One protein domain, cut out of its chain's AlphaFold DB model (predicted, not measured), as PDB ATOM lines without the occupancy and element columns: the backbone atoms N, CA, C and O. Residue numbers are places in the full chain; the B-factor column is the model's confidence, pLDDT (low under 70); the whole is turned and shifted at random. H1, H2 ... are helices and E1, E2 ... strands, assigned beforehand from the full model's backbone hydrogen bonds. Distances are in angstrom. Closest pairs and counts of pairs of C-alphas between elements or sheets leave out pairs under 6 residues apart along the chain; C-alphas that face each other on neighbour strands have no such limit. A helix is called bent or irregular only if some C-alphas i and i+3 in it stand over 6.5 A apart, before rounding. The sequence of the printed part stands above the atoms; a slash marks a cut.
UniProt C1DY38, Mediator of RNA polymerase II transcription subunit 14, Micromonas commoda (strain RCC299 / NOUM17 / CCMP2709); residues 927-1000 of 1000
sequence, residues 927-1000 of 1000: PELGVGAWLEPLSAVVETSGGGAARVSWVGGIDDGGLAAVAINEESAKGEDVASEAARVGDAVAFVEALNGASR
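What this domain is: This is residues 927 to 1000 of the 1000 residues of the protein "Mediator of RNA polymerase II transcription subunit 14" of Micromonas commoda (strain RCC299 / NOUM17 / CCMP2709) (UniProt C1DY38). A four-stranded antiparallel sheet, strongly twisted, has a helical hairpin packed over one face: the kinked H1 runs along edge strand E4, and H2 folds back beside H1. The hairpin loop of residues 956 to 961 lies at one end of E3 and E4. The printed part has 74 residues, ordered E1 E2 E3 E4 H1 H2 along the chain, and its class is mixed, helices and strands. It is compact, with a radius of gyration of the C-alphas of 11.6 A and spans of 33 by 27 by 24 A.

Where its parts are: E1, residues 931 to 935, begins at C-alpha 931 (91.756, 119.535, 27.443) and is 13.3 A long. E2 is residues 939 to 944, 16.6 A; E3 is residues 949 to 955, 17.9 A; E4 is residues 962 to 967, 16.4 A. H1, residues 970 to 985, is 24.7 A long and irregular, with C-alphas 974 and 977 8.3 A apart and a kink of 54 degrees near residue 977. H2, residues 988 to 995, is 10.8 A long and ends at C-alpha 995 (93.990, 115.747, 18.123).

How they stand to each other: The sheet, E1 E2 E3 E4, is a meander, each strand the antiparallel neighbour of the one before. Backbone N and O atoms are within hydrogen-bond range across each neighbour pair, for instance N 932 and O 943 of E1 and E2 at 2.8 A, N 952 and O 940 of E3 and E2 at 2.7 A, and N 951 and O 966 of E3 and E4 at 2.8 A. H1 is on the sheet at a height of 5.5 A, over E4; their closest C-alphas, Ala 964 and Ser 980, are 4.2 A apart. H2, on the same face, is only just over E2, with 3 of its C-alphas falling on it; their closest C-alphas, Thr 944 and Val 992, are 7.1 A apart. H1 and H2, a helical hairpin, touch at a shallow tilt of 21 degrees, opposite ways, closest at the C-alphas of Ala 979 and Phe 991, 4.9 A. In H2 every O i to N i+4 pair is within hydrogen-bond range; in H1, 7 of 12.

The domain as a whole: The two C-alphas farthest apart, of Pro 937 and Arg 1000, are 35.3 A apart. The printed part has no cut and no long link. Its mean pLDDT is 73.3, with residues 927 to 930, 946 to 947, 957 to 960, 968 to 975 and 997 to 1000 under 70.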
ATOM      1  N   PRO A 927      86.610 122.481  29.969       61.84
ATOM      2  CA  PRO A 927      87.337 121.473  30.751       61.84
ATOM      3  C   PRO A 927      86.733 120.066  30.610       61.84
ATOM      4  O   PRO A 927      87.441 119.068  30.707       61.84
ATOM      5  N   GLU A 928      85.426 119.996  30.342       62.50
ATOM      6  CA  GLU A 928      84.644 118.771  30.120       62.50
ATOM      7  C   GLU A 928      85.124 117.950  28.910       62.50
ATOM      8  O   GLU A 928      84.859 116.755  28.845       62.50
ATOM      9  N   LEU A 929      85.863 118.567  27.979       65.75
ATOM     10  CA  LEU A 929      86.460 117.899  26.818       65.75
ATOM     11  C   LEU A 929      87.806 117.222  27.146       65.75
ATOM     12  O   LEU A 929      88.432 116.641  26.262       65.75
ATOM     13  N   GLY A 930      88.278 117.298  28.398       66.00
ATOM     14  CA  GLY A 930      89.540 116.688  28.827       66.00
ATOM     15  C   GLY A 930      90.775 117.370  28.232       66.00
ATOM     16  O   GLY A 930      91.721 116.679  27.848       66.00
ATOM     17  N   VAL A 931      90.750 118.705  28.130       70.62
ATOM     18  CA  VAL A 931      91.756 119.535  27.443       70.62
ATOM     19  C   VAL A 931      92.361 120.572  28.393       70.62
ATOM     20  O   VAL A 931      91.637 121.230  29.139       70.62
ATOM     21  N   GLY A 932      93.683 120.741  28.345       73.25
ATOM     22  CA  GLY A 932      94.412 121.874  28.914       73.25
ATOM     23  C   GLY A 932      94.840 122.853  27.820       73.25
ATOM     24  O   GLY A 932      95.250 122.437  26.743       73.25
ATOM     25  N   ALA A 933      94.752 124.159  28.079       72.75
ATOM     26  CA  ALA A 933      95.222 125.183  27.148       72.75
ATOM     27  C   ALA A 933      96.105 126.221  27.855       72.75
ATOM     28  O   ALA A 933      95.745 126.715  28.930       72.75
ATOM     29  N   TRP A 934      97.222 126.578  27.218       77.69
ATOM     30  CA  TRP A 934      98.116 127.667  27.616       77.69
ATOM     31  C   TRP A 934      98.133 128.757  26.561       77.69
ATOM     32  O   TRP A 934      98.204 128.490  25.360       77.69
ATOM     33  N   LEU A 935      98.105 130.000  27.023       75.56
ATOM     34  CA  LEU A 935      98.131 131.168  26.159       75.56
ATOM     35  C   LEU A 935      99.577 131.632  25.954       75.56
ATOM     36  O   LEU A 935     100.315 131.842  26.917       75.56
ATOM     37  N   GLU A 936      99.958 131.817  24.696       79.44
ATOM     38  CA  GLU A 936     101.157 132.535  24.266       79.44
ATOM     39  C   GLU A 936     100.715 133.901  23.679       79.44
ATOM     40  O   GLU A 936      99.534 134.094  23.391       79.44
ATOM     41  N   PRO A 937     101.613 134.888  23.482       77.00
ATOM     42  CA  PRO A 937     101.200 136.231  23.054       77.00
ATOM     43  C   PRO A 937     100.420 136.311  21.726       77.00
ATOM     44  O   PRO A 937      99.625 137.228  21.552       77.00
ATOM     45  N   LEU A 938     100.647 135.396  20.776       80.94
ATOM     46  CA  LEU A 938      99.985 135.378  19.454       80.94
ATOM     47  C   LEU A 938      99.469 133.985  19.050       80.94
ATOM     48  O   LEU A 938      99.024 133.785  17.919       80.94
ATOM     49  N   SER A 939      99.556 133.020  19.959       83.19
ATOM     50  CA  SER A 939      99.247 131.609  19.740       83.19
ATOM     51  C   SER A 939      98.717 130.996  21.031       83.19
ATOM     52  O   SER A 939      98.807 131.586  22.103       83.19
ATOM     53  N   ALA A 940      98.157 129.801  20.944       80.62
ATOM     54  CA  ALA A 940      97.794 129.024  22.115       80.62
ATOM     55  C   ALA A 940      98.244 127.582  21.931       80.62
ATOM     56  O   ALA A 940      98.129 127.034  20.840       80.62
ATOM     57  N   VAL A 941      98.754 126.968  22.991       81.88
ATOM     58  CA  VAL A 941      99.095 125.545  23.000       81.88
ATOM     59  C   VAL A 941      97.963 124.799  23.682       81.88
ATOM     60  O   VAL A 941      97.589 125.134  24.804       81.88
ATOM     61  N   VAL A 942      97.408 123.814  22.988       79.81
ATOM     62  CA  VAL A 942      96.295 122.989  23.445       79.81
ATOM     63  C   VAL A 942      96.789 121.557  23.587       79.81
ATOM     64  O   VAL A 942      97.330 120.994  22.638       79.81
ATOM     65  N   GLU A 943      96.589 120.974  24.761       79.81
ATOM     66  CA  GLU A 943      96.938 119.597  25.093       79.81
ATOM     67  C   GLU A 943      95.700 118.815  25.513       79.81
ATOM     68  O   GLU A 943      94.880 119.280  26.305       79.81
ATOM     69  N   THR A 944      95.562 117.604  24.995       77.25
ATOM     70  CA  THR A 944      94.456 116.707  25.304       77.25
ATOM     71  C   THR A 944      94.892 115.607  26.270       77.25
ATOM     72  O   THR A 944      96.050 115.196  26.320       77.25
ATOM     73  N   SER A 945      93.937 115.069  27.026       70.31
ATOM     74  CA  SER A 945      94.156 113.922  27.923       70.31
ATOM     75  C   SER A 945      94.628 112.640  27.212       70.31
ATOM     76  O   SER A 945      95.190 111.769  27.870       70.31
ATOM     77  N   GLY A 946      94.447 112.537  25.888       66.31
ATOM     78  CA  GLY A 946      94.958 111.448  25.049       66.31
ATOM     79  C   GLY A 946      96.414 111.605  24.587       66.31
ATOM     80  O   GLY A 946      96.869 110.791  23.792       66.31
ATOM     81  N   GLY A 947      97.145 112.629  25.050       68.25
ATOM     82  CA  GLY A 947      98.561 112.855  24.713       68.25
ATOM     83  C   GLY A 947      98.811 113.684  23.443       68.25
ATOM     84  O   GLY A 947      99.966 113.941  23.091       68.25
ATOM     85  N   GLY A 948      97.749 114.137  22.766       74.44
ATOM     86  CA  GLY A 948      97.831 115.036  21.617       74.44
ATOM     87  C   GLY A 948      98.102 116.478  22.051       74.44
ATOM     88  O   GLY A 948      97.440 116.999  22.947       74.44
ATOM     89  N   ALA A 949      99.062 117.137  21.406       79.12
ATOM     90  CA  ALA A 949      99.416 118.529  21.670       79.12
ATOM     91  C   ALA A 949      99.495 119.296  20.349       79.12
ATOM     92  O   ALA A 949     100.200 118.861  19.438       79.12
ATOM     93  N   ALA A 950      98.822 120.442  20.247       82.12
ATOM     94  CA  ALA A 950      98.926 121.318  19.086       82.12
ATOM     95  C   ALA A 950      99.011 122.795  19.461       82.12
ATOM     96  O   ALA A 950      98.342 123.277  20.376       82.12
ATOM     97  N   ARG A 951      99.823 123.536  18.707       85.62
ATOM     98  CA  ARG A 951      99.877 124.993  18.749       85.62
ATOM     99  C   ARG A 951      98.891 125.551  17.730       85.62
ATOM    100  O   ARG A 951      99.065 125.372  16.529       85.62
ATOM    101  N   VAL A 952      97.884 126.264  18.215       83.75
ATOM    102  CA  VAL A 952      96.903 126.990  17.412       83.75
ATOM    103  C   VAL A 952      97.375 128.424  17.223       83.75
ATOM    104  O   VAL A 952      97.697 129.124  18.185       83.75
ATOM    105  N   SER A 953      97.422 128.875  15.976       86.31
ATOM    106  CA  SER A 953      97.772 130.253  15.634       86.31
ATOM    107  C   SER A 953      97.099 130.671  14.332       86.31
ATOM    108  O   SER A 953      96.658 129.836  13.546       86.31
ATOM    109  N   TRP A 954      97.003 131.976  14.089       85.06
ATOM    110  CA  TRP A 954      96.498 132.473  12.813       85.06
ATOM    111  C   TRP A 954      97.564 132.370  11.723       85.06
ATOM    112  O   TRP A 954      98.631 132.979  11.835       85.06
ATOM    113  N   VAL A 955      97.242 131.690  10.625       80.06
ATOM    114  CA  VAL A 955      98.118 131.537   9.461       80.06
ATOM    115  C   VAL A 955      97.497 132.239   8.253       80.06
ATOM    116  O   VAL A 955      96.305 132.121   7.982       80.06
ATOM    117  N   GLY A 956      98.320 132.996   7.524       72.62
ATOM    118  CA  GLY A 956      97.916 133.736   6.326       72.62
ATOM    119  C   GLY A 956      97.611 135.223   6.549       72.62
ATOM    120  O   GLY A 956      97.871 135.808   7.612       72.62
ATOM    121  N   GLY A 957      97.112 135.858   5.483       64.38
ATOM    122  CA  GLY A 957      96.673 137.257   5.482       64.38
ATOM    123  C   GLY A 957      95.435 137.478   6.355       64.38
ATOM    124  O   GLY A 957      94.855 136.536   6.881       64.38
ATOM    125  N   ILE A 958      95.024 138.733   6.538       62.12
ATOM    126  CA  ILE A 958      93.806 139.035   7.312       62.12
ATOM    127  C   ILE A 958      92.545 138.619   6.530       62.12
ATOM    128  O   ILE A 958      91.553 138.252   7.148       62.12
ATOM    129  N   ASP A 959      92.596 138.658   5.195       59.62
ATOM    130  CA  ASP A 959      91.433 138.397   4.335       59.62
ATOM    131  C   ASP A 959      91.392 136.944   3.804       59.62
ATOM    132  O   ASP A 959      90.308 136.390   3.657       59.62
ATOM    133  N   ASP A 960      92.555 136.301   3.616       66.38
ATOM    134  CA  ASP A 960      92.672 134.920   3.094       66.38
ATOM    135  C   ASP A 960      93.154 133.896   4.144       66.38
ATOM    136  O   ASP A 960      93.267 132.703   3.859       66.38
ATOM    137  N   GLY A 961      93.499 134.360   5.348       71.12
ATOM    138  CA  GLY A 961      94.015 133.524   6.433       71.12
ATOM    139  C   GLY A 961      92.932 132.979   7.361       71.12
ATOM    140  O   GLY A 961      91.761 133.343   7.278       71.12
ATOM    141  N   GLY A 962      93.341 132.099   8.269       80.25
ATOM    142  CA  GLY A 962      92.471 131.506   9.281       80.25
ATOM    143  C   GLY A 962      93.269 130.923  10.443       80.25
ATOM    144  O   GLY A 962      94.501 130.912  10.421       80.25
ATOM    145  N   LEU A 963      92.569 130.447  11.473       83.44
ATOM    146  CA  LEU A 963      93.202 129.664  12.534       83.44
ATOM    147  C   LEU A 963      93.666 128.324  11.965       83.44
ATOM    148  O   LEU A 963      92.900 127.642  11.293       83.44
ATOM    149  N   ALA A 964      94.910 127.963  12.251       83.31
ATOM    150  CA  ALA A 964      95.490 126.673  11.925       83.31
ATOM    151  C   ALA A 964      96.138 126.083  13.177       83.31
ATOM    152  O   ALA A 964      96.566 126.813  14.078       83.31
ATOM    153  N   ALA A 965      96.206 124.761  13.224       82.62
ATOM    154  CA  ALA A 965      96.783 124.019  14.325       82.62
ATOM    155  C   ALA A 965      97.943 123.168  13.820       82.62
ATOM    156  O   ALA A 965      97.804 122.436  12.848       82.62
ATOM    157  N   VAL A 966      99.082 123.282  14.495       81.62
ATOM    158  CA  VAL A 966     100.301 122.526  14.189       81.62
ATOM    159  C   VAL A 966     100.579 121.591  15.354       81.62
ATOM    160  O   VAL A 966     100.668 122.059  16.494       81.62
ATOM    161  N   ALA A 967     100.695 120.291  15.097       76.00
ATOM    162  CA  ALA A 967     100.984 119.314  16.134       76.00
ATOM    163  C   ALA A 967     102.411 119.513  16.669       76.00
ATOM    164  O   ALA A 967     103.344 119.835  15.935       76.00
ATOM    165  N   ILE A 968     102.584 119.356  17.980       69.25
ATOM    166  CA  ILE A 968     103.870 119.552  18.669       69.25
ATOM    167  C   ILE A 968     104.581 118.203  18.901       69.25
ATOM    168  O   ILE A 968     105.801 118.177  19.040       69.25
ATOM    169  N   ASN A 969     103.843 117.084  18.879       65.81
ATOM    170  CA  ASN A 969     104.357 115.728  19.116       65.81
ATOM    171  C   ASN A 969     104.300 114.876  17.824       65.81
ATOM    172  O   ASN A 969     103.255 114.825  17.172       65.81
ATOM    173  N   GLU A 970     105.388 114.164  17.477       53.28
ATOM    174  CA  GLU A 970     105.560 113.421  16.202       53.28
ATOM    175  C   GLU A 970     104.513 112.309  15.944       53.28
ATOM    176  O   GLU A 970     104.241 111.978  14.791       53.28
ATOM    177  N   GLU A 971     103.861 111.762  16.980       50.31
ATOM    178  CA  GLU A 971     102.832 110.710  16.841       50.31
ATOM    179  C   GLU A 971     101.449 111.233  16.381       50.31
ATOM    180  O   GLU A 971     100.609 110.447  15.940       50.31
ATOM    181  N   SER A 972     101.207 112.553  16.423       54.91
ATOM    182  CA  SER A 972      99.894 113.188  16.172       54.91
ATOM    183  C   SER A 972      99.749 113.818  14.768       54.91
ATOM    184  O   SER A 972      98.684 114.318  14.407       54.91
ATOM    185  N   ALA A 973     100.775 113.732  13.911       56.56
ATOM    186  CA  ALA A 973     100.811 114.409  12.605       56.56
ATOM    187  C   ALA A 973      99.698 113.995  11.608       56.56
ATOM    188  O   ALA A 973      99.462 114.680  10.617       56.56
ATOM    189  N   LYS A 974      98.980 112.885  11.846       58.62
ATOM    190  CA  LYS A 974      97.947 112.359  10.927       58.62
ATOM    191  C   LYS A 974      96.619 113.143  10.911       58.62
ATOM    192  O   LYS A 974      95.729 112.755  10.160       58.62
ATOM    193  N   GLY A 975      96.473 114.218  11.694       66.88
ATOM    194  CA  GLY A 975      95.220 114.982  11.826       66.88
ATOM    195  C   GLY A 975      95.331 116.508  11.698       66.88
ATOM    196  O   GLY A 975      94.338 117.189  11.944       66.88
ATOM    197  N   GLU A 976      96.492 117.064  11.330       76.25
ATOM    198  CA  GLU A 976      96.740 118.521  11.349       76.25
ATOM    199  C   GLU A 976      95.801 119.330  10.446       76.25
ATOM    200  O   GLU A 976      95.317 120.383  10.859       76.25
ATOM    201  N   ASP A 977      95.488 118.831   9.248       78.56
ATOM    202  CA  ASP A 977      94.578 119.509   8.315       78.56
ATOM    203  C   ASP A 977      93.139 119.536   8.850       78.56
ATOM    204  O   ASP A 977      92.451 120.551   8.755       78.56
ATOM    205  N   VAL A 978      92.696 118.441   9.476       79.81
ATOM    206  CA  VAL A 978      91.353 118.319  10.066       79.81
ATOM    207  C   VAL A 978      91.240 119.180  11.323       79.81
ATOM    208  O   VAL A 978      90.242 119.873  11.509       79.81
ATOM    209  N   ALA A 979      92.283 119.201  12.157       79.69
ATOM    210  CA  ALA A 979      92.367 120.085  13.313       79.69
ATOM    211  C   ALA A 979      92.434 121.563  12.886       79.69
ATOM    212  O   ALA A 979      91.786 122.416  13.492       79.69
ATOM    213  N   SER A 980      93.159 121.883  11.814       84.75
ATOM    214  CA  SER A 980      93.218 123.238  11.258       84.75
ATOM    215  C   SER A 980      91.871 123.681  10.688       84.75
ATOM    216  O   SER A 980      91.430 124.791  10.975       84.75
ATOM    217  N   GLU A 981      91.165 122.812   9.961       82.88
ATOM    218  CA  GLU A 981      89.829 123.118   9.438       82.88
ATOM    219  C   GLU A 981      88.794 123.255  10.569       82.88
ATOM    220  O   GLU A 981      88.004 124.201  10.580       82.88
ATOM    221  N   ALA A 982      88.848 122.393  11.591       81.38
ATOM    222  CA  ALA A 982      88.002 122.511  12.779       81.38
ATOM    223  C   ALA A 982      88.266 123.817  13.553       81.38
ATOM    224  O   ALA A 982      87.322 124.494  13.972       81.38
ATOM    225  N   ALA A 983      89.533 124.228  13.686       81.12
ATOM    226  CA  ALA A 983      89.910 125.505  14.292       81.12
ATOM    227  C   ALA A 983      89.432 126.707  13.458       81.12
ATOM    228  O   ALA A 983      88.931 127.687  14.016       81.12
ATOM    229  N   ARG A 984      89.526 126.620  12.127       81.44
ATOM    230  CA  ARG A 984      89.046 127.638  11.181       81.44
ATOM    231  C   ARG A 984      87.526 127.821  11.251       81.44
ATOM    232  O   ARG A 984      87.053 128.956  11.237       81.44
ATOM    233  N   VAL A 985      86.765 126.730  11.359       80.25
ATOM    234  CA  VAL A 985      85.296 126.756  11.503       80.25
ATOM    235  C   VAL A 985      84.871 127.134  12.932       80.25
ATOM    236  O   VAL A 985      83.810 127.733  13.134       80.25
ATOM    237  N   GLY A 986      85.728 126.881  13.925       73.06
ATOM    238  CA  GLY A 986      85.471 127.168  15.336       73.06
ATOM    239  C   GLY A 986      84.743 126.057  16.083       73.06
ATOM    240  O   GLY A 986      84.076 126.355  17.083       73.06
ATOM    241  N   ASP A 987      84.847 124.818  15.596       82.06
ATOM    242  CA  ASP A 987      84.269 123.620  16.204       82.06
ATOM    243  C   ASP A 987      85.262 122.998  17.197       82.06
ATOM    244  O   ASP A 987      86.211 122.304  16.832       82.06
ATOM    245  N   ALA A 988      85.044 123.281  18.482       76.69
ATOM    246  CA  ALA A 988      85.909 122.819  19.564       76.69
ATOM    247  C   ALA A 988      85.841 121.298  19.795       76.69
ATOM    248  O   ALA A 988      86.791 120.743  20.338       76.69
ATOM    249  N   VAL A 989      84.752 120.621  19.407       80.56
ATOM    250  CA  VAL A 989      84.597 119.171  19.611       80.56
ATOM    251  C   VAL A 989      85.357 118.422  18.524       80.56
ATOM    252  O   VAL A 989      86.239 117.624  18.843       80.56
ATOM    253  N   ALA A 990      85.109 118.773  17.258       81.19
ATOM    254  CA  ALA A 990      85.818 118.202  16.112       81.19
ATOM    255  C   ALA A 990      87.340 118.423  16.205       81.19
ATOM    256  O   ALA A 990      88.129 117.564  15.819       81.19
ATOM    257  N   PHE A 991      87.764 119.553  16.782       82.94
ATOM    258  CA  PHE A 991      89.172 119.848  17.030       82.94
ATOM    259  C   PHE A 991      89.839 118.864  18.006       82.94
ATOM    260  O   PHE A 991      90.941 118.377  17.755       82.94
ATOM    261  N   VAL A 992      89.176 118.562  19.125       79.25
ATOM    262  CA  VAL A 992      89.703 117.661  20.162       79.25
ATOM    263  C   VAL A 992      89.682 116.207  19.690       79.25
ATOM    264  O   VAL A 992      90.612 115.454  19.984       79.25
ATOM    265  N   GLU A 993      88.663 115.823  18.920       79.31
ATOM    266  CA  GLU A 993      88.593 114.516  18.258       79.31
ATOM    267  C   GLU A 993      89.739 114.327  17.254       79.31
ATOM    268  O   GLU A 993      90.395 113.283  17.263       79.31
ATOM    269  N   ALA A 994      90.045 115.355  16.453       77.25
ATOM    270  CA  ALA A 994      91.158 115.329  15.506       77.25
ATOM    271  C   ALA A 994      92.530 115.186  16.196       77.25
ATOM    272  O   ALA A 994      93.394 114.472  15.690       77.25
ATOM    273  N   LEU A 995      92.728 115.810  17.367       75.25
ATOM    274  CA  LEU A 995      93.990 115.747  18.123       75.25
ATOM    275  C   LEU A 995      94.223 114.425  18.863       75.25
ATOM    276  O   LEU A 995      95.363 113.976  18.958       75.25
ATOM    277  N   ASN A 996      93.165 113.800  19.387       75.31
ATOM    278  CA  ASN A 996      93.259 112.529  20.116       75.31
ATOM    279  C   ASN A 996      93.438 111.306  19.205       75.31
ATOM    280  O   ASN A 996      93.591 110.199  19.717       75.31
ATOM    281  N   GLY A 997      93.413 111.496  17.881       68.31
ATOM    282  CA  GLY A 997      93.714 110.466  16.894       68.31
ATOM    283  C   GLY A 997      92.932 109.168  17.103       68.31
ATOM    284  O   GLY A 997      93.520 108.162  17.483       68.31
ATOM    285  N   ALA A 998      91.624 109.137  16.829       46.62
ATOM    286  CA  ALA A 998      90.894 107.870  16.842       46.62
ATOM    287  C   ALA A 998      89.758 107.798  15.815       46.62
ATOM    288  O   ALA A 998      88.712 108.420  15.961       46.62
ATOM    289  N   SER A 999      89.989 106.950  14.809       43.12
ATOM    290  CA  SER A 999      89.038 105.989  14.236       43.12
ATOM    291  C   SER A 999      87.539 106.327  14.311       43.12
ATOM    292  O   SER A 999      86.860 105.950  15.271       43.12
ATOM    293  N   ARG A1000      86.996 106.853  13.212       33.38
ATOM    294  CA  ARG A1000      85.803 106.295  12.559       33.38
ATOM    295  C   ARG A1000      85.691 106.759  11.120       33.38
ATOM    296  O   ARG A1000      85.941 107.956  10.879       33.38
TER     297      ARG A1000